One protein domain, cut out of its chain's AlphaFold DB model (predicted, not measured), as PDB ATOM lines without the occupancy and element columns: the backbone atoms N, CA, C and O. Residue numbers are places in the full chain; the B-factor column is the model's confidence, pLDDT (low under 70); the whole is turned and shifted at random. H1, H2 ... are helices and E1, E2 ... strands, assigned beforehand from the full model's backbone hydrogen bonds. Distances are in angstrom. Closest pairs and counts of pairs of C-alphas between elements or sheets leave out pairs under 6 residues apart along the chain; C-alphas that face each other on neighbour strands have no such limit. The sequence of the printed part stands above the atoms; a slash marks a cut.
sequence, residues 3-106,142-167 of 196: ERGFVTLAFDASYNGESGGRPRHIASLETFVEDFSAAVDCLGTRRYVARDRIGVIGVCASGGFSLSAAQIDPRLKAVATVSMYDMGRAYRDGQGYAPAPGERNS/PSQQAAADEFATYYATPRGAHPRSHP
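What this domain is: This is residues 3 to 106 and 142 to 167 of the 196 residues of the protein "Dienelactone hydrolase family protein" of Streptomyces cavourensis (UniProt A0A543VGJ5). Parallel strands E1 and E2 lie side by side, with H2 packed on them and H1 crossing H2; H3 and H4 make a loose second part. Of 130 printed residues, under half are in the four helices and two strands, H1 E1 H2 E2 H3 H4, mixed in class. The whole is only just compact, close to loose: radius of gyration of the C-alphas 16.4 A, spans 51 by 33 by 31 A.

Where its parts are: H1, residues 29 to 44, 23.2 A, begins with C-alpha 29 at (185.151, 179.123, 101.233). E1, 54 to 59, 16.9 A, H2, 62 to 72, 15.6 A, E2, 76 to 82, 17.0 A, and H3, 87 to 93, 9.8 A, follow. H4, 142 to 155, 19.8 A, ends with C-alpha 155 at (205.043, 186.681, 96.330).

How they stand to each other: E1, H2 and E2 form a strand-helix-strand unit, two parallel neighbour strands with a helix between, with a right-handed crossover; N 56 and O 78 are within hydrogen-bond range, 2.9 A. H1 touches H2, closest C-alphas Val 33 and Ala 69, 5.1 A. H3 and H4 are close but not clearly touching, closest C-alphas Ala 90 and Gln 144, 7.1 A. Every O i to N i+4 pair is within range in H3; H1 has 10 of 12, H2 6 of 7, H4 9 of 10.

The domain as a whole: Residues 107 to 141 are not printed; C-alphas 106 and 142 are 14.5 A apart. No printed residue is under 70 in pLDDT.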
ATOM      1  N   GLU A   3     208.324 162.741  92.788       98.12
ATOM      2  CA  GLU A   3     209.669 162.137  92.878       98.12
ATOM      3  C   GLU A   3     209.865 161.214  94.095       98.12
ATOM      4  O   GLU A   3     210.789 160.412  94.126       98.12
ATOM      5  N   ARG A   4     208.990 161.308  95.107       97.19
ATOM      6  CA  ARG A   4     208.992 160.441  96.295       97.19
ATOM      7  C   ARG A   4     208.032 159.250  96.158       97.19
ATOM      8  O   ARG A   4     207.708 158.624  97.161       97.19
ATOM      9  N   GLY A   5     207.548 158.960  94.948       97.00
ATOM     10  CA  GLY A   5     206.711 157.792  94.654       97.00
ATOM     11  C   GLY A   5     205.208 157.981  94.885       97.00
ATOM     12  O   GLY A   5     204.479 156.994  94.945       97.00
ATOM     13  N   PHE A   6     204.724 159.220  95.015       98.00
ATOM     14  CA  PHE A   6     203.293 159.512  95.165       98.00
ATOM     15  C   PHE A   6     202.672 159.958  93.842       98.00
ATOM     16  O   PHE A   6     203.261 160.752  93.112       98.00
ATOM     17  N   VAL A   7     201.433 159.549  93.570       98.19
ATOM     18  CA  VAL A   7     200.606 160.242  92.572       98.19
ATOM     19  C   VAL A   7     200.155 161.565  93.183       98.19
ATOM     20  O   VAL A   7     199.619 161.580  94.291       98.19
ATOM     21  N   THR A   8     200.381 162.676  92.488       98.00
ATOM     22  CA  THR A   8     200.080 164.016  93.007       98.00
ATOM     23  C   THR A   8     199.202 164.799  92.051       98.00
ATOM     24  O   THR A   8     199.452 164.793  90.847       98.00
ATOM     25  N   LEU A   9     198.236 165.528  92.604       98.12
ATOM     26  CA  LEU A   9     197.412 166.498  91.894       98.12
ATOM     27  C   LEU A   9     197.561 167.856  92.586       98.12
ATOM     28  O   LEU A   9     197.321 167.963  93.785       98.12
ATOM     29  N   ALA A  10     197.960 168.870  91.824       97.38
ATOM     30  CA  ALA A  10     197.814 170.271  92.195       97.38
ATOM     31  C   ALA A  10     196.694 170.854  91.332       97.38
ATOM     32  O   ALA A  10     196.628 170.549  90.140       97.38
ATOM     33  N   PHE A  11     195.807 171.644  91.928       96.69
ATOM     34  CA  PHE A  11     194.651 172.209  91.241       96.69
ATOM     35  C   PHE A  11     194.496 173.692  91.576       96.69
ATOM     36  O   PHE A  11     194.853 174.128  92.670       96.69
ATOM     37  N   ASP A  12     193.948 174.449  90.628       95.81
ATOM     38  CA  ASP A  12     193.486 175.809  90.878       95.81
ATOM     39  C   ASP A  12     192.112 175.737  91.551       95.81
ATOM     40  O   ASP A  12     191.224 175.026  91.075       95.81
ATOM     41  N   ALA A  13     191.923 176.458  92.656       95.44
ATOM     42  CA  ALA A  13     190.624 176.512  93.322       95.44
ATOM     43  C   ALA A  13     189.556 177.086  92.376       95.44
ATOM     44  O   ALA A  13     189.856 177.912  91.504       95.44
ATOM     45  N   SER A  14     188.300 176.690  92.567       97.44
ATOM     46  CA  SER A  14     187.158 177.240  91.840       97.44
ATOM     47  C   SER A  14     187.208 178.777  91.803       97.44
ATOM     48  O   SER A  14     187.668 179.422  92.743       97.44
ATOM     49  N   TYR A  15     186.769 179.397  90.704       96.38
ATOM     50  CA  TYR A  15     186.822 180.853  90.452       96.38
ATOM     51  C   TYR A  15     188.224 181.467  90.273       96.38
ATOM     52  O   TYR A  15     188.322 182.664  89.979       96.38
ATOM     53  N   ASN A  16     189.297 180.684  90.410       94.69
ATOM     54  CA  ASN A  16     190.683 181.149  90.385       94.69
ATOM     55  C   ASN A  16     191.510 180.400  89.329       94.69
ATOM     56  O   ASN A  16     191.064 179.401  88.771       94.69
ATOM     57  N   GLY A  17     192.696 180.934  89.016       93.75
ATOM     58  CA  GLY A  17     193.626 180.341  88.051       93.75
ATOM     59  C   GLY A  17     192.970 179.970  86.716       93.75
ATOM     60  O   GLY A  17     192.268 180.788  86.116       93.75
ATOM     61  N   GLU A  18     193.203 178.737  86.273       94.88
ATOM     62  CA  GLU A  18     192.628 178.131  85.065       94.88
ATOM     63  C   GLU A  18     191.303 177.401  85.326       94.88
ATOM     64  O   GLU A  18     190.577 177.084  84.382       94.88
ATOM     65  N   SER A  19     190.946 177.175  86.591       95.88
ATOM     66  CA  SER A  19     189.651 176.601  86.956       95.88
ATOM     67  C   SER A  19     188.503 177.534  86.577       95.88
ATOM     68  O   SER A  19     188.644 178.760  86.549       95.88
ATOM     69  N   GLY A  20     187.340 176.955  86.273       96.25
ATOM     70  CA  GLY A  20     186.136 177.681  85.856       96.25
ATOM     71  C   GLY A  20     185.489 178.524  86.965       96.25
ATOM     72  O   GLY A  20     186.063 178.742  88.028       96.25
ATOM     73  N   GLY A  21     184.280 179.025  86.704       96.06
ATOM     74  CA  GLY A  21     183.481 179.791  87.670       96.06
ATOM     75  C   GLY A  21     183.496 181.304  87.438       96.06
ATOM     76  O   GLY A  21     184.501 181.886  87.010       96.06
ATOM     77  N   ARG A  22     182.350 181.941  87.710       94.31
ATOM     78  CA  ARG A  22     182.133 183.394  87.663       94.31
ATOM     79  C   ARG A  22     181.299 183.834  88.876       94.31
ATOM     80  O   ARG A  22     180.404 183.081  89.254       94.31
ATOM     81  N   PRO A  23     181.531 185.038  89.437       92.88
ATOM     82  CA  PRO A  23     182.596 186.001  89.101       92.88
ATOM     83  C   PRO A  23     184.010 185.468  89.419       92.88
ATOM     84  O   PRO A  23     184.155 184.489  90.139       92.88
ATOM     85  N   ARG A  24     185.060 186.046  88.814       94.56
ATOM     86  CA  ARG A  24     186.453 185.585  89.014       94.56
ATOM     87  C   ARG A  24     187.034 186.127  90.315       94.56
ATOM     88  O   ARG A  24     186.651 187.211  90.742       94.56
ATOM     89  N   HIS A  25     188.004 185.404  90.872       93.88
ATOM     90  CA  HIS A  25     188.820 185.823  92.019       93.88
ATOM     91  C   HIS A  25     188.041 186.039  93.322       93.88
ATOM     92  O   HIS A  25     188.501 186.745  94.218       93.88
ATOM     93  N   ILE A  26     186.860 185.434  93.446       94.88
ATOM     94  CA  ILE A  26     186.118 185.439  94.704       94.88
ATOM     95  C   ILE A  26     186.597 184.322  95.633       94.88
ATOM     96  O   ILE A  26     187.043 183.269  95.176       94.88
ATOM     97  N   ALA A  27     186.450 184.537  96.940       93.75
ATOM     98  CA  ALA A  27     186.580 183.492  97.946       93.75
ATOM     99  C   ALA A  27     185.200 182.913  98.266       93.75
ATOM    100  O   ALA A  27     184.423 183.506  99.015       93.75
ATOM    101  N   SER A  28     184.910 181.739  97.707       93.31
ATOM    102  CA  SER A  28     183.795 180.899  98.145       93.31
ATOM    103  C   SER A  28     184.367 179.786  99.011       93.31
ATOM    104  O   SER A  28     184.865 178.793  98.490       93.31
ATOM    105  N   LEU A  29     184.383 179.987 100.331       94.25
ATOM    106  CA  LEU A  29     185.151 179.123 101.233       94.25
ATOM    107  C   LEU A  29     184.578 177.707 101.310       94.25
ATOM    108  O   LEU A  29     185.346 176.756 101.357       94.25
ATOM    109  N   GLU A  30     183.255 177.559 101.241       95.31
ATOM    110  CA  GLU A  30     182.608 176.248 101.109       95.31
ATOM    111  C   GLU A  30     183.039 175.548  99.814       95.31
ATOM    112  O   GLU A  30     183.427 174.386  99.843       95.31
ATOM    113  N   THR A  31     183.074 176.271  98.689       97.69
ATOM    114  CA  THR A  31     183.539 175.704  97.415       97.69
ATOM    115  C   THR A  31     185.021 175.340  97.460       97.69
ATOM    116  O   THR A  31     185.388 174.284  96.973       97.69
ATOM    117  N   PHE A  32     185.880 176.157  98.075       97.12
ATOM    118  CA  PHE A  32     187.305 175.827  98.219       97.12
ATOM    119  C   PHE A  32     187.529 174.577  99.070       97.12
ATOM    120  O   PHE A  32     188.495 173.853  98.847       97.12
ATOM    121  N   VAL A  33     186.660 174.334 100.055       97.56
ATOM    122  CA  VAL A  33     186.659 173.100 100.848       97.56
ATOM    123  C   VAL A  33     186.185 171.919  99.995       97.56
ATOM    124  O   VAL A  33     186.871 170.901  99.950       97.56
ATOM    125  N   GLU A  34     185.083 172.074  99.259       98.31
ATOM    126  CA  GLU A  34     184.538 171.050  98.354       98.31
ATOM    127  C   GLU A  34     185.495 170.693  97.202       98.31
ATOM    128  O   GLU A  34     185.571 169.535  96.791       98.31
ATOM    129  N   ASP A  35     186.298 171.645  96.716       98.56
ATOM    130  CA  ASP A  35     187.289 171.409  95.659       98.56
ATOM    131  C   ASP A  35     188.274 170.280  96.042       98.56
ATOM    132  O   ASP A  35     188.737 169.535  95.174       98.56
ATOM    133  N   PHE A  36     188.563 170.089  97.338       98.38
ATOM    134  CA  PHE A  36     189.369 168.955  97.804       98.38
ATOM    135  C   PHE A  36     188.641 167.619  97.636       98.38
ATOM    136  O   PHE A  36     189.261 166.644  97.207       98.38
ATOM    137  N   SER A  37     187.344 167.560  97.925       98.31
ATOM    138  CA  SER A  37     186.521 166.368  97.700       98.31
ATOM    139  C   SER A  37     186.389 166.052  96.206       98.31
ATOM    140  O   SER A  37     186.549 164.895  95.811       98.31
ATOM    141  N   ALA A  38     186.247 167.072  95.355       98.62
ATOM    142  CA  ALA A  38     186.285 166.910  93.901       98.62
ATOM    143  C   ALA A  38     187.659 166.410  93.400       98.62
ATOM    144  O   ALA A  38     187.748 165.562  92.503       98.62
ATOM    145  N   ALA A  39     188.758 166.879  93.999       98.56
ATOM    146  CA  ALA A  39     190.102 166.379  93.708       98.56
ATOM    147  C   ALA A  39     190.269 164.904  94.121       98.56
ATOM    148  O   ALA A  39     190.866 164.119  93.375       98.56
ATOM    149  N   VAL A  40     189.705 164.507  95.268       98.56
ATOM    150  CA  VAL A  40     189.650 163.107  95.720       98.56
ATOM    151  C   VAL A  40     188.867 162.245  94.730       98.56
ATOM    152  O   VAL A  40     189.342 161.163  94.377       98.56
ATOM    153  N   ASP A  41     187.729 162.719  94.217       98.56
ATOM    154  CA  ASP A  41     186.962 162.014  93.181       98.56
ATOM    155  C   ASP A  41     187.796 161.799  91.920       98.56
ATOM    156  O   ASP A  41     187.940 160.670  91.442       98.56
ATOM    157  N   CYS A  42     188.418 162.870  91.420       98.38
ATOM    158  CA  CYS A  42     189.275 162.827  90.241       98.38
ATOM    159  C   CYS A  42     190.406 161.800  90.398       98.38
ATOM    160  O   CYS A  42     190.593 160.949  89.520       98.38
ATOM    161  N   LEU A  43     191.128 161.835  91.522       98.19
ATOM    162  CA  LEU A  43     192.182 160.872  91.846       98.19
ATOM    163  C   LEU A  43     191.629 159.447  91.959       98.19
ATOM    164  O   LEU A  43     192.205 158.515  91.398       98.19
ATOM    165  N   GLY A  44     190.480 159.276  92.610       97.38
ATOM    166  CA  GLY A  44     189.832 157.984  92.808       97.38
ATOM    167  C   GLY A  44     189.364 157.308  91.516       97.38
ATOM    168  O   GLY A  44     189.157 156.091  91.503       97.38
ATOM    169  N   THR A  45     189.210 158.035  90.407       97.88
ATOM    170  CA  THR A  45     188.917 157.420  89.097       97.88
ATOM    171  C   THR A  45     190.133 156.757  88.440       97.88
ATOM    172  O   THR A  45     189.978 156.003  87.477       97.88
ATOM    173  N   ARG A  46     191.356 157.022  88.921       97.94
ATOM    174  CA  ARG A  46     192.585 156.538  88.280       97.94
ATOM    175  C   ARG A  46     192.924 155.139  88.781       97.94
ATOM    176  O   ARG A  46     193.104 154.926  89.973       97.94
ATOM    177  N   ARG A  47     193.070 154.180  87.858       97.69
ATOM    178  CA  ARG A  47     193.341 152.763  88.188       97.69
ATOM    179  C   ARG A  47     194.647 152.546  88.962       97.69
ATOM    180  O   ARG A  47     194.785 151.540  89.641       97.69
ATOM    181  N   TYR A  48     195.589 153.480  88.848       96.62
ATOM    182  CA  TYR A  48     196.887 153.466  89.526       96.62
ATOM    183  C   TYR A  48     196.897 154.261  90.847       96.62
ATOM    184  O   TYR A  48     197.962 154.487  91.416       96.62
ATOM    185  N   VAL A  49     195.734 154.704  91.343       98.19
ATOM    186  CA  VAL A  49     195.582 155.372  92.643       98.19
ATOM    187  C   VAL A  49     194.812 154.465  93.600       98.19
ATOM    188  O   VAL A  49     193.700 154.026  93.310       98.19
ATOM    189  N   ALA A  50     195.386 154.217  94.776       97.56
ATOM    190  CA  ALA A  50     194.710 153.524  95.866       97.56
ATOM    191  C   ALA A  50     193.763 154.496  96.598       97.56
ATOM    192  O   ALA A  50     194.217 155.422  97.272       97.56
ATOM    193  N   ARG A  51     192.442 154.302  96.451       97.19
ATOM    194  CA  ARG A  51     191.399 155.180  97.032       97.19
ATOM    195  C   ARG A  51     191.463 155.283  98.556       97.19
ATOM    196  O   ARG A  51     191.061 156.290  99.124       97.19
ATOM    197  N   ASP A  52     191.963 154.248  99.213       97.06
ATOM    198  CA  ASP A  52     192.130 154.156 100.661       97.06
ATOM    199  C   ASP A  52     193.440 154.788 101.164       97.06
ATOM    200  O   ASP A  52     193.730 154.704 102.354       97.06
ATOM    201  N   ARG A  53     194.232 155.426 100.288       97.44
ATOM    202  CA  ARG A  53     195.545 156.014 100.612       97.44
ATOM    203  C   ARG A  53     195.720 157.438 100.071       97.44
ATOM    204  O   ARG A  53     196.826 157.829  99.697       97.44
ATOM    205  N   ILE A  54     194.640 158.215 100.019       98.50
ATOM    206  CA  ILE A  54     194.670 159.612  99.569       98.50
ATOM    207  C   ILE A  54     194.863 160.535 100.779       98.50
ATOM    208  O   ILE A  54     194.168 160.409 101.783       98.50
ATOM    209  N   GLY A  55     195.813 161.464 100.684       97.75
ATOM    210  CA  GLY A  55     196.046 162.515 101.678       97.75
ATOM    211  C   GLY A  55     196.177 163.885 101.017       97.75
ATOM    212  O   GLY A  55     196.273 163.980  99.793       97.75
ATOM    213  N   VAL A  56     196.193 164.941 101.828       97.94
ATOM    214  CA  VAL A  56     196.212 166.335 101.367       97.94
ATOM    215  C   VAL A  56     197.336 167.135 102.025       97.94
ATOM    216  O   VAL A  56     197.643 166.957 103.203       97.94
ATOM    217  N   ILE A  57     197.942 168.039 101.253       98.19
ATOM    218  CA  ILE A  57     198.894 169.038 101.746       98.19
ATOM    219  C   ILE A  57     198.296 170.420 101.486       98.19
ATOM    220  O   ILE A  57     198.098 170.791 100.331       98.19
ATOM    221  N   GLY A  58     198.013 171.172 102.548       97.38
ATOM    222  CA  GLY A  58     197.571 172.563 102.466       97.38
ATOM    223  C   GLY A  58     198.726 173.525 102.738       97.38
ATOM    224  O   GLY A  58     199.397 173.430 103.763       97.38
ATOM    225  N   VAL A  59     198.970 174.463 101.833       94.12
ATOM    226  CA  VAL A  59     200.016 175.490 101.957       94.12
ATOM    227  C   VAL A  59     199.381 176.858 102.188       94.12
ATOM    228  O   VAL A  59     198.409 177.212 101.511       94.12
ATOM    229  N   CYS A  60     199.941 177.660 103.098       92.38
ATOM    230  CA  CYS A  60     199.442 179.008 103.380       92.38
ATOM    231  C   CYS A  60     197.954 178.954 103.799       92.38
ATOM    232  O   CYS A  60     197.547 178.102 104.591       92.38
ATOM    233  N   ALA A  61     197.118 179.817 103.232       91.81
ATOM    234  CA  ALA A  61     195.674 179.825 103.430       91.81
ATOM    235  C   ALA A  61     194.992 178.467 103.183       91.81
ATOM    236  O   ALA A  61     194.047 178.116 103.888       91.81
ATOM    237  N   SER A  62     195.486 177.683 102.215       95.31
ATOM    238  CA  SER A  62     194.882 176.386 101.883       95.31
ATOM    239  C   SER A  62     195.058 175.337 102.977       95.31
ATOM    240  O   SER A  62     194.335 174.348 102.965       95.31
ATOM    241  N   GLY A  63     195.933 175.574 103.965       95.50
ATOM    242  CA  GLY A  63     195.975 174.773 105.188       95.50
ATOM    243  C   GLY A  63     194.657 174.816 105.963       95.50
ATOM    244  O   GLY A  63     194.197 173.787 106.436       95.50
ATOM    245  N   GLY A  64     193.999 175.980 106.036       95.06
ATOM    246  CA  GLY A  64     192.678 176.080 106.660       95.06
ATOM    247  C   GLY A  64     191.605 175.327 105.868       95.06
ATOM    248  O   GLY A  64     190.804 174.602 106.447       95.06
ATOM    249  N   PHE A  65     191.624 175.449 104.538       96.12
ATOM    250  CA  PHE A  65     190.650 174.787 103.663       96.12
ATOM    251  C   PHE A  65     190.818 173.262 103.675       96.12
ATOM    252  O   PHE A  65     189.831 172.541 103.785       96.12
ATOM    253  N   SER A  66     192.057 172.762 103.633       96.50
ATOM    254  CA  SER A  66     192.333 171.325 103.674       96.50
ATOM    255  C   SER A  66     191.986 170.705 105.027       96.50
ATOM    256  O   SER A  66     191.485 169.582 105.064       96.50
ATOM    257  N   LEU A  67     192.196 171.432 106.131       95.56
ATOM    258  CA  LEU A  67     191.732 171.013 107.454       95.56
ATOM    259  C   LEU A  67     190.205 170.943 107.504       95.56
ATOM    260  O   LEU A  67     189.668 169.963 108.012       95.56
ATOM    261  N   SER A  68     189.490 171.936 106.968       95.31
ATOM    262  CA  SER A  68     188.023 171.891 106.878       95.31
ATOM    263  C   SER A  68     187.518 170.743 106.001       95.31
ATOM    264  O   SER A  68     186.569 170.073 106.388       95.31
ATOM    265  N   ALA A  69     188.181 170.446 104.881       96.19
ATOM    266  CA  ALA A  69     187.828 169.304 104.037       96.19
ATOM    267  C   ALA A  69     188.041 167.967 104.765       96.19
ATOM    268  O   ALA A  69     187.164 167.108 104.766       96.19
ATOM    269  N   ALA A  70     189.176 167.802 105.451       94.62
ATOM    270  CA  ALA A  70     189.482 166.585 106.205       94.62
ATOM    271  C   ALA A  70     188.515 166.330 107.378       94.62
ATOM    272  O   ALA A  70     188.343 165.183 107.788       94.62
ATOM    273  N   GLN A  71     187.871 167.378 107.905       93.38
ATOM    274  CA  GLN A  71     186.853 167.260 108.954       93.38
ATOM    275  C   GLN A  71     185.541 166.639 108.450       93.38
ATOM    276  O   GLN A  71     184.808 166.068 109.253       93.38
ATOM    277  N   ILE A  72     185.248 166.716 107.147       93.44
ATOM    278  CA  ILE A  72     183.966 166.265 106.573       93.44
ATOM    279  C   ILE A  72     184.106 165.158 105.519       93.44
ATOM    280  O   ILE A  72     183.133 164.461 105.243       93.44
ATOM    281  N   ASP A  73     185.301 164.947 104.957       96.12
ATOM    282  CA  ASP A  73     185.558 163.920 103.947       96.12
ATOM    283  C   ASP A  73     186.444 162.781 104.503       96.12
ATOM    284  O   ASP A  73     187.676 162.885 104.497       96.12
ATOM    285  N   PRO A  74     185.862 161.641 104.935       95.38
ATOM    286  CA  PRO A  74     186.613 160.512 105.499       95.38
ATOM    287  C   PRO A  74     187.540 159.818 104.491       95.38
ATOM    288  O   PRO A  74     188.294 158.910 104.866       95.38
ATOM    289  N   ARG A  75     187.471 160.156 103.197       97.31
ATOM    290  CA  ARG A  75     188.360 159.594 102.172       97.31
ATOM    291  C   ARG A  75     189.763 160.193 102.268       97.31
ATOM    292  O   ARG A  75     190.717 159.515 101.891       97.31
ATOM    293  N   LEU A  76     189.902 161.393 102.840       96.94
ATOM    294  CA  LEU A  76     191.186 161.996 103.188       96.94
ATOM    295  C   LEU A  76     191.764 161.310 104.434       96.94
ATOM    296  O   LEU A  76     191.257 161.451 105.542       96.94
ATOM    297  N   LYS A  77     192.839 160.540 104.254       96.69
ATOM    298  CA  LYS A  77     193.440 159.704 105.310       96.69
ATOM    299  C   LYS A  77     194.531 160.394 106.111       96.69
ATOM    300  O   LYS A  77     194.873 159.942 107.198       96.69
ATOM    301  N   ALA A  78     195.097 161.457 105.559       95.38
ATOM    302  CA  ALA A  78     196.113 162.260 106.211       95.38
ATOM    303  C   ALA A  78     196.039 163.696 105.697       95.38
ATOM    304  O   ALA A  78     195.804 163.926 104.508       95.38
ATOM    305  N   VAL A  79     196.293 164.647 106.590       95.56
ATOM    306  CA  VAL A  79     196.425 166.069 106.279       95.56
ATOM    307  C   VAL A  79     197.764 166.565 106.805       95.56
ATOM    308  O   VAL A  79     198.162 166.250 107.924       95.56
ATOM    309  N   ALA A  80     198.466 167.338 105.986       96.50
ATOM    310  CA  ALA A  80     199.635 168.097 106.394       96.50
ATOM    311  C   ALA A  80     199.442 169.561 106.005       96.50
ATOM    312  O   ALA A  80     198.888 169.867 104.947       96.50
ATOM    313  N   THR A  81     199.929 170.473 106.840       95.69
ATOM    314  CA  THR A  81     199.892 171.906 106.556       95.69
ATOM    315  C   THR A  81     201.293 172.499 106.561       95.69
ATOM    316  O   THR A  81     202.085 172.183 107.445       95.69
ATOM    317  N   VAL A  82     201.591 173.384 105.610       94.31
ATOM    318  CA  VAL A  82     202.887 174.071 105.502       94.31
ATOM    319  C   VAL A  82     202.663 175.575 105.557       94.31
ATOM    320  O   VAL A  82     201.949 176.127 104.716       94.31
ATOM    321  N   SER A  83     203.264 176.227 106.555       90.81
ATOM    322  CA  SER A  83     203.135 177.673 106.797       90.81
ATOM    323  C   SER A  83     201.679 178.143 106.782       90.81
ATOM    324  O   SER A  83     201.344 179.159 106.171       90.81
ATOM    325  N   MET A  84     200.784 177.352 107.379       91.25
ATOM    326  CA  MET A  84     199.371 177.698 107.375       91.25
ATOM    327  C   MET A  84     199.094 178.919 108.242       91.25
ATOM    328  O   MET A  84     199.764 179.154 109.245       91.25
ATOM    329  N   TYR A  85     198.044 179.648 107.888       91.25
ATOM    330  CA  TYR A  85     197.440 180.620 108.785       91.25
ATOM    331  C   TYR A  85     195.924 180.578 108.649       91.25
ATOM    332  O   TYR A  85     195.380 180.209 107.607       91.25
ATOM    333  N   ASP A  86     195.241 180.950 109.728       93.88
ATOM    334  CA  ASP A  86     193.796 181.119 109.713       93.88
ATOM    335  C   ASP A  86     193.467 182.456 109.038       93.88
ATOM    336  O   ASP A  86     193.507 183.519 109.666       93.88
ATOM    337  N   MET A  87     193.155 182.396 107.739       93.38
ATOM    338  CA  MET A  87     192.737 183.573 106.979       93.38
ATOM    339  C   MET A  87     191.484 184.210 107.592       93.38
ATOM    340  O   MET A  87     191.398 185.430 107.674       93.38
ATOM    341  N   GLY A  88     190.539 183.418 108.097       94.12
ATOM    342  CA  GLY A  88     189.338 183.959 108.719       94.12
ATOM    343  C   GLY A  88     189.654 184.804 109.949       94.12
ATOM    344  O   GLY A  88     189.175 185.932 110.049       94.12
ATOM    345  N   ARG A  89     190.530 184.319 110.837       94.12
ATOM    346  CA  ARG A  89     191.055 185.098 111.975       94.12
ATOM    347  C   ARG A  89     191.793 186.349 111.513       94.12
ATOM    348  O   ARG A  89     191.568 187.415 112.078       94.12
ATOM    349  N   ALA A  90     192.627 186.250 110.480       92.75
ATOM    350  CA  ALA A  90     193.384 187.398 109.990       92.75
ATOM    351  C   ALA A  90     192.471 188.560 109.566       92.75
ATOM    352  O   ALA A  90     192.704 189.700 109.958       92.75
ATOM    353  N   TYR A  91     191.377 188.275 108.856       92.00
ATOM    354  CA  TYR A  91     190.431 189.306 108.413       92.00
ATOM    355  C   TYR A  91     189.416 189.715 109.484       92.00
ATOM    356  O   TYR A  91     189.057 190.888 109.592       92.00
ATOM    357  N   ARG A  92     188.934 188.765 110.287       92.88
ATOM    358  CA  ARG A  92     187.939 189.021 111.335       92.88
ATOM    359  C   ARG A  92     188.536 189.777 112.513       92.88
ATOM    360  O   ARG A  92     187.943 190.744 112.982       92.88
ATOM    361  N   ASP A  93     189.682 189.306 112.986       93.06
ATOM    362  CA  ASP A  93     190.312 189.733 114.227       93.06
ATOM    363  C   ASP A  93     191.547 190.610 113.976       93.06
ATOM    364  O   ASP A  93     192.056 191.182 114.929       93.06
ATOM    365  N   GLY A  94     192.007 190.784 112.733       92.38
ATOM    366  CA  GLY A  94     193.123 191.684 112.414       92.38
ATOM    367  C   GLY A  94     194.475 191.164 112.896       92.38
ATOM    368  O   GLY A  94     195.296 191.933 113.385       92.38
ATOM    369  N   GLN A  95     194.679 189.847 112.836       92.50
ATOM    370  CA  GLN A  95     195.878 189.179 113.354       92.50
ATOM    371  C   GLN A  95     196.748 188.618 112.223       92.50
ATOM    372  O   GLN A  95     196.244 188.252 111.164       92.50
ATOM    373  N   GLY A  96     198.058 188.513 112.454       90.31
ATOM    374  CA  GLY A  96     199.000 187.878 111.525       90.31
ATOM    375  C   GLY A  96     198.903 186.342 111.461       90.31
ATOM    376  O   GLY A  96     197.848 185.737 111.685       90.31
ATOM    377  N   TYR A  97     200.036 185.682 111.180       86.75
ATOM    378  CA  TYR A  97     200.147 184.215 111.059       86.75
ATOM    379  C   TYR A  97     199.655 183.439 112.281       86.75
ATOM    380  O   TYR A  97     199.043 182.375 112.149       86.75
ATOM    381  N   ALA A  98     199.874 183.996 113.469       87.75
ATOM    382  CA  ALA A  98     199.463 183.447 114.751       87.75
ATOM    383  C   ALA A  98     198.682 184.500 115.557       87.75
ATOM    384  O   ALA A  98     198.779 185.693 115.254       87.75
ATOM    385  N   PRO A  99     197.902 184.089 116.571       90.44
ATOM    386  CA  PRO A  99     197.280 185.032 117.489       90.44
ATOM    387  C   PRO A  99     198.337 185.897 118.185       90.44
ATOM    388  O   PRO A  99     199.293 185.371 118.755       90.44
ATOM    389  N   ALA A 100     198.148 187.214 118.156       93.19
ATOM    390  CA  ALA A 100     199.008 188.176 118.835       93.19
ATOM    391  C   ALA A 100     198.267 188.740 120.062       93.19
ATOM    392  O   ALA A 100     197.183 189.313 119.907       93.19
ATOM    393  N   PRO A 101     198.795 188.568 121.291       91.94
ATOM    394  CA  PRO A 101     198.165 189.102 122.494       91.94
ATOM    395  C   PRO A 101     197.977 190.620 122.409       91.94
ATOM    396  O   PRO A 101     198.901 191.348 122.065       91.94
ATOM    397  N   GLY A 102     196.776 191.099 122.732       90.00
ATOM    398  CA  GLY A 102     196.455 192.530 122.716       90.00
ATOM    399  C   GLY A 102     196.165 193.117 121.330       90.00
ATOM    400  O   GLY A 102     195.673 194.240 121.252       90.00
ATOM    401  N   GLU A 103     196.377 192.367 120.247       93.44
ATOM    402  CA  GLU A 103     195.968 192.783 118.907       93.44
ATOM    403  C   GLU A 103     194.639 192.141 118.528       93.44
ATOM    404  O   GLU A 103     194.525 190.919 118.371       93.44
ATOM    405  N   ARG A 104     193.619 192.985 118.370       94.81
ATOM    406  CA  ARG A 104     192.337 192.590 117.806       94.81
ATOM    407  C   ARG A 104     191.662 193.766 117.118       94.81
ATOM    408  O   ARG A 104     191.722 194.891 117.612       94.81
ATOM    409  N   ASN A 105     190.975 193.500 116.016       94.31
ATOM    410  CA  ASN A 105     190.022 194.440 115.452       94.31
ATOM    411  C   ASN A 105     188.905 194.720 116.455       94.31
ATOM    412  O   ASN A 105     188.313 193.811 117.044       94.31
ATOM    413  N   SER A 106     188.590 195.997 116.607       95.38
ATOM    414  CA  SER A 106     187.435 196.445 117.362       95.38
ATOM    415  C   SER A 106     186.132 196.091 116.617       95.38
ATOM    416  O   SER A 106     186.129 195.790 115.416       95.38
ATOM    417  N   PRO A 142     200.005 195.599 113.934       95.56
ATOM    418  CA  PRO A 142     201.423 195.278 113.755       95.56
ATOM    419  C   PRO A 142     201.698 193.826 113.338       95.56
ATOM    420  O   PRO A 142     202.465 193.604 112.403       95.56
ATOM    421  N   SER A 143     201.033 192.836 113.945       95.00
ATOM    422  CA  SER A 143     201.195 191.426 113.559       95.00
ATOM    423  C   SER A 143     200.698 191.135 112.139       95.00
ATOM    424  O   SER A 143     201.292 190.331 111.419       95.00
ATOM    425  N   GLN A 144     199.621 191.800 111.718       93.00
ATOM    426  CA  GLN A 144     199.067 191.666 110.376       93.00
ATOM    427  C   GLN A 144     199.961 192.350 109.334       93.00
ATOM    428  O   GLN A 144     200.167 191.792 108.259       93.00
ATOM    429  N   GLN A 145     200.533 193.513 109.666       93.75
ATOM    430  CA  GLN A 145     201.510 194.203 108.825       93.75
ATOM    431  C   GLN A 145     202.775 193.358 108.645       93.75
ATOM    432  O   GLN A 145     203.185 193.131 107.514       93.75
ATOM    433  N   ALA A 146     203.331 192.806 109.728       93.75
ATOM    434  CA  ALA A 146     204.500 191.931 109.653       93.75
ATOM    435  C   ALA A 146     204.252 190.703 108.755       93.75
ATOM    436  O   ALA A 146     205.113 190.328 107.959       93.75
ATOM    437  N   ALA A 147     203.055 190.107 108.828       91.81
ATOM    438  CA  ALA A 147     202.677 189.009 107.941       91.81
ATOM    439  C   ALA A 147     202.566 189.455 106.472       91.81
ATOM    440  O   ALA A 147     203.042 188.754 105.579       91.81
ATOM    441  N   ALA A 148     201.971 190.625 106.215       90.31
ATOM    442  CA  ALA A 148     201.881 191.202 104.876       90.31
ATOM    443  C   ALA A 148     203.265 191.499 104.275       90.31
ATOM    444  O   ALA A 148     203.499 191.193 103.104       90.31
ATOM    445  N   ASP A 149     204.188 192.025 105.081       91.88
ATOM    446  CA  ASP A 149     205.566 192.288 104.672       91.88
ATOM    447  C   ASP A 149     206.279 190.980 104.309       91.88
ATOM    448  O   ASP A 149     206.879 190.878 103.238       91.88
ATOM    449  N   GLU A 150     206.144 189.935 105.132       90.50
ATOM    450  CA  GLU A 150     206.704 188.616 104.824       90.50
ATOM    451  C   GLU A 150     206.114 188.033 103.530       90.50
ATOM    452  O   GLU A 150     206.866 187.570 102.669       90.50
ATOM    453  N   PHE A 151     204.794 188.119 103.322       88.69
ATOM    454  CA  PHE A 151     204.175 187.701 102.059       88.69
ATOM    455  C   PHE A 151     204.773 188.441 100.862       88.69
ATOM    456  O   PHE A 151     205.048 187.813  99.834       88.69
ATOM    457  N   ALA A 152     205.015 189.746 100.990       88.88
ATOM    458  CA  ALA A 152     205.618 190.540  99.930       88.88
ATOM    459  C   ALA A 152     207.047 190.069  99.603       88.88
ATOM    460  O   ALA A 152     207.384 189.961  98.423       88.88
ATOM    461  N   THR A 153     207.856 189.683 100.601       91.31
ATOM    462  CA  THR A 153     209.226 189.174 100.360       91.31
ATOM    463  C   THR A 153     209.278 187.914  99.490       91.31
ATOM    464  O   THR A 153     210.296 187.655  98.847       91.31
ATOM    465  N   TYR A 154     208.190 187.139  99.430       89.00
ATOM    466  CA  TYR A 154     208.091 185.967  98.564       89.00
ATOM    467  C   TYR A 154     207.283 186.258  97.294       89.00
ATOM    468  O   TYR A 154     207.829 186.207  96.190       89.00
ATOM    469  N   TYR A 155     205.999 186.599  97.439       87.62
ATOM    470  CA  TYR A 155     205.043 186.681  96.330       87.62
ATOM    471  C   TYR A 155     205.220 187.917  95.443       87.62
ATOM    472  O   TYR A 155     204.830 187.871  94.278       87.62
ATOM    473  N   ALA A 156     205.823 188.997  95.949       87.19
ATOM    474  CA  ALA A 156     206.092 190.203  95.160       87.19
ATOM    475  C   ALA A 156     207.482 190.189  94.491       87.19
ATOM    476  O   ALA A 156     207.929 191.204  93.962       87.19
ATOM    477  N   THR A 157     208.169 189.042  94.494       90.94
ATOM    478  CA  THR A 157     209.483 188.857  93.858       90.94
ATOM    479  C   THR A 157     209.403 187.806  92.750       90.94
ATOM    480  O   THR A 157     208.520 186.951  92.803       90.94
ATOM    481  N   PRO A 158     210.352 187.756  91.793       93.25
ATOM    482  CA  PRO A 158     210.379 186.708  90.766       93.25
ATOM    483  C   PRO A 158     210.391 185.270  91.313       93.25
ATOM    484  O   PRO A 158     210.051 184.342  90.590       93.25
ATOM    485  N   ARG A 159     210.775 185.074  92.585       90.38
ATOM    486  CA  ARG A 159     210.775 183.762  93.244       90.38
ATOM    487  C   ARG A 159     209.364 183.215  93.474       90.38
ATOM    488  O   ARG A 159     209.177 182.007  93.364       90.38
ATOM    489  N   GLY A 160     208.416 184.070  93.862       87.25
ATOM    490  CA  GLY A 160     207.044 183.678  94.212       87.25
ATOM    491  C   GLY A 160     205.967 184.284  93.312       87.25
ATOM    492  O   GLY A 160     204.807 183.880  93.393       87.25
ATOM    493  N   ALA A 161     206.328 185.242  92.457       88.50
ATOM    494  CA  ALA A 161     205.421 185.851  91.501       88.50
ATOM    495  C   ALA A 161     205.072 184.859  90.391       88.50
ATOM    496  O   ALA A 161     205.934 184.204  89.807       88.50
ATOM    497  N   HIS A 162     203.787 184.791  90.060       88.38
ATOM    498  CA  HIS A 162     203.303 183.975  88.961       88.38
ATOM    499  C   HIS A 162     202.159 184.705  88.248       88.38
ATOM    500  O   HIS A 162     201.263 185.192  88.937       88.38
ATOM    501  N   PRO A 163     202.123 184.758  86.900       85.94
ATOM    502  CA  PRO A 163     201.115 185.524  86.156       85.94
ATOM    503  C   PRO A 163     199.663 185.131  86.442       85.94
ATOM    504  O   PRO A 163     198.761 185.917  86.189       85.94
ATOM    505  N   ARG A 164     199.434 183.913  86.950       83.19
ATOM    506  CA  ARG A 164     198.101 183.403  87.314       83.19
ATOM    507  C   ARG A 164     197.782 183.514  88.808       83.19
ATOM    508  O   ARG A 164     196.695 183.125  89.224       83.19
ATOM    509  N   SER A 165     198.717 184.016  89.616       85.44
ATOM    510  CA  SER A 165     198.485 184.297  91.033       85.44
ATOM    511  C   SER A 165     197.837 185.671  91.156       85.44
ATOM    512  O   SER A 165     198.499 186.698  91.012       85.44
ATOM    513  N   HIS A 166     196.524 185.685  91.379       87.62
ATOM    514  CA  HIS A 166     195.751 186.910  91.526       87.62
ATOM    515  C   HIS A 166     195.210 187.046  92.952       87.62
ATOM    516  O   HIS A 166     194.743 186.058  93.524       87.62
ATOM    517  N   PRO A 167     195.226 188.260  93.526       89.94
ATOM    518  CA  PRO A 167     194.573 188.523  94.801       89.94
ATOM    519  C   PRO A 167     193.059 188.295  94.717       89.94
ATOM    520  O   PRO A 167     192.440 188.503  93.673       89.94
TER     521      PRO A 167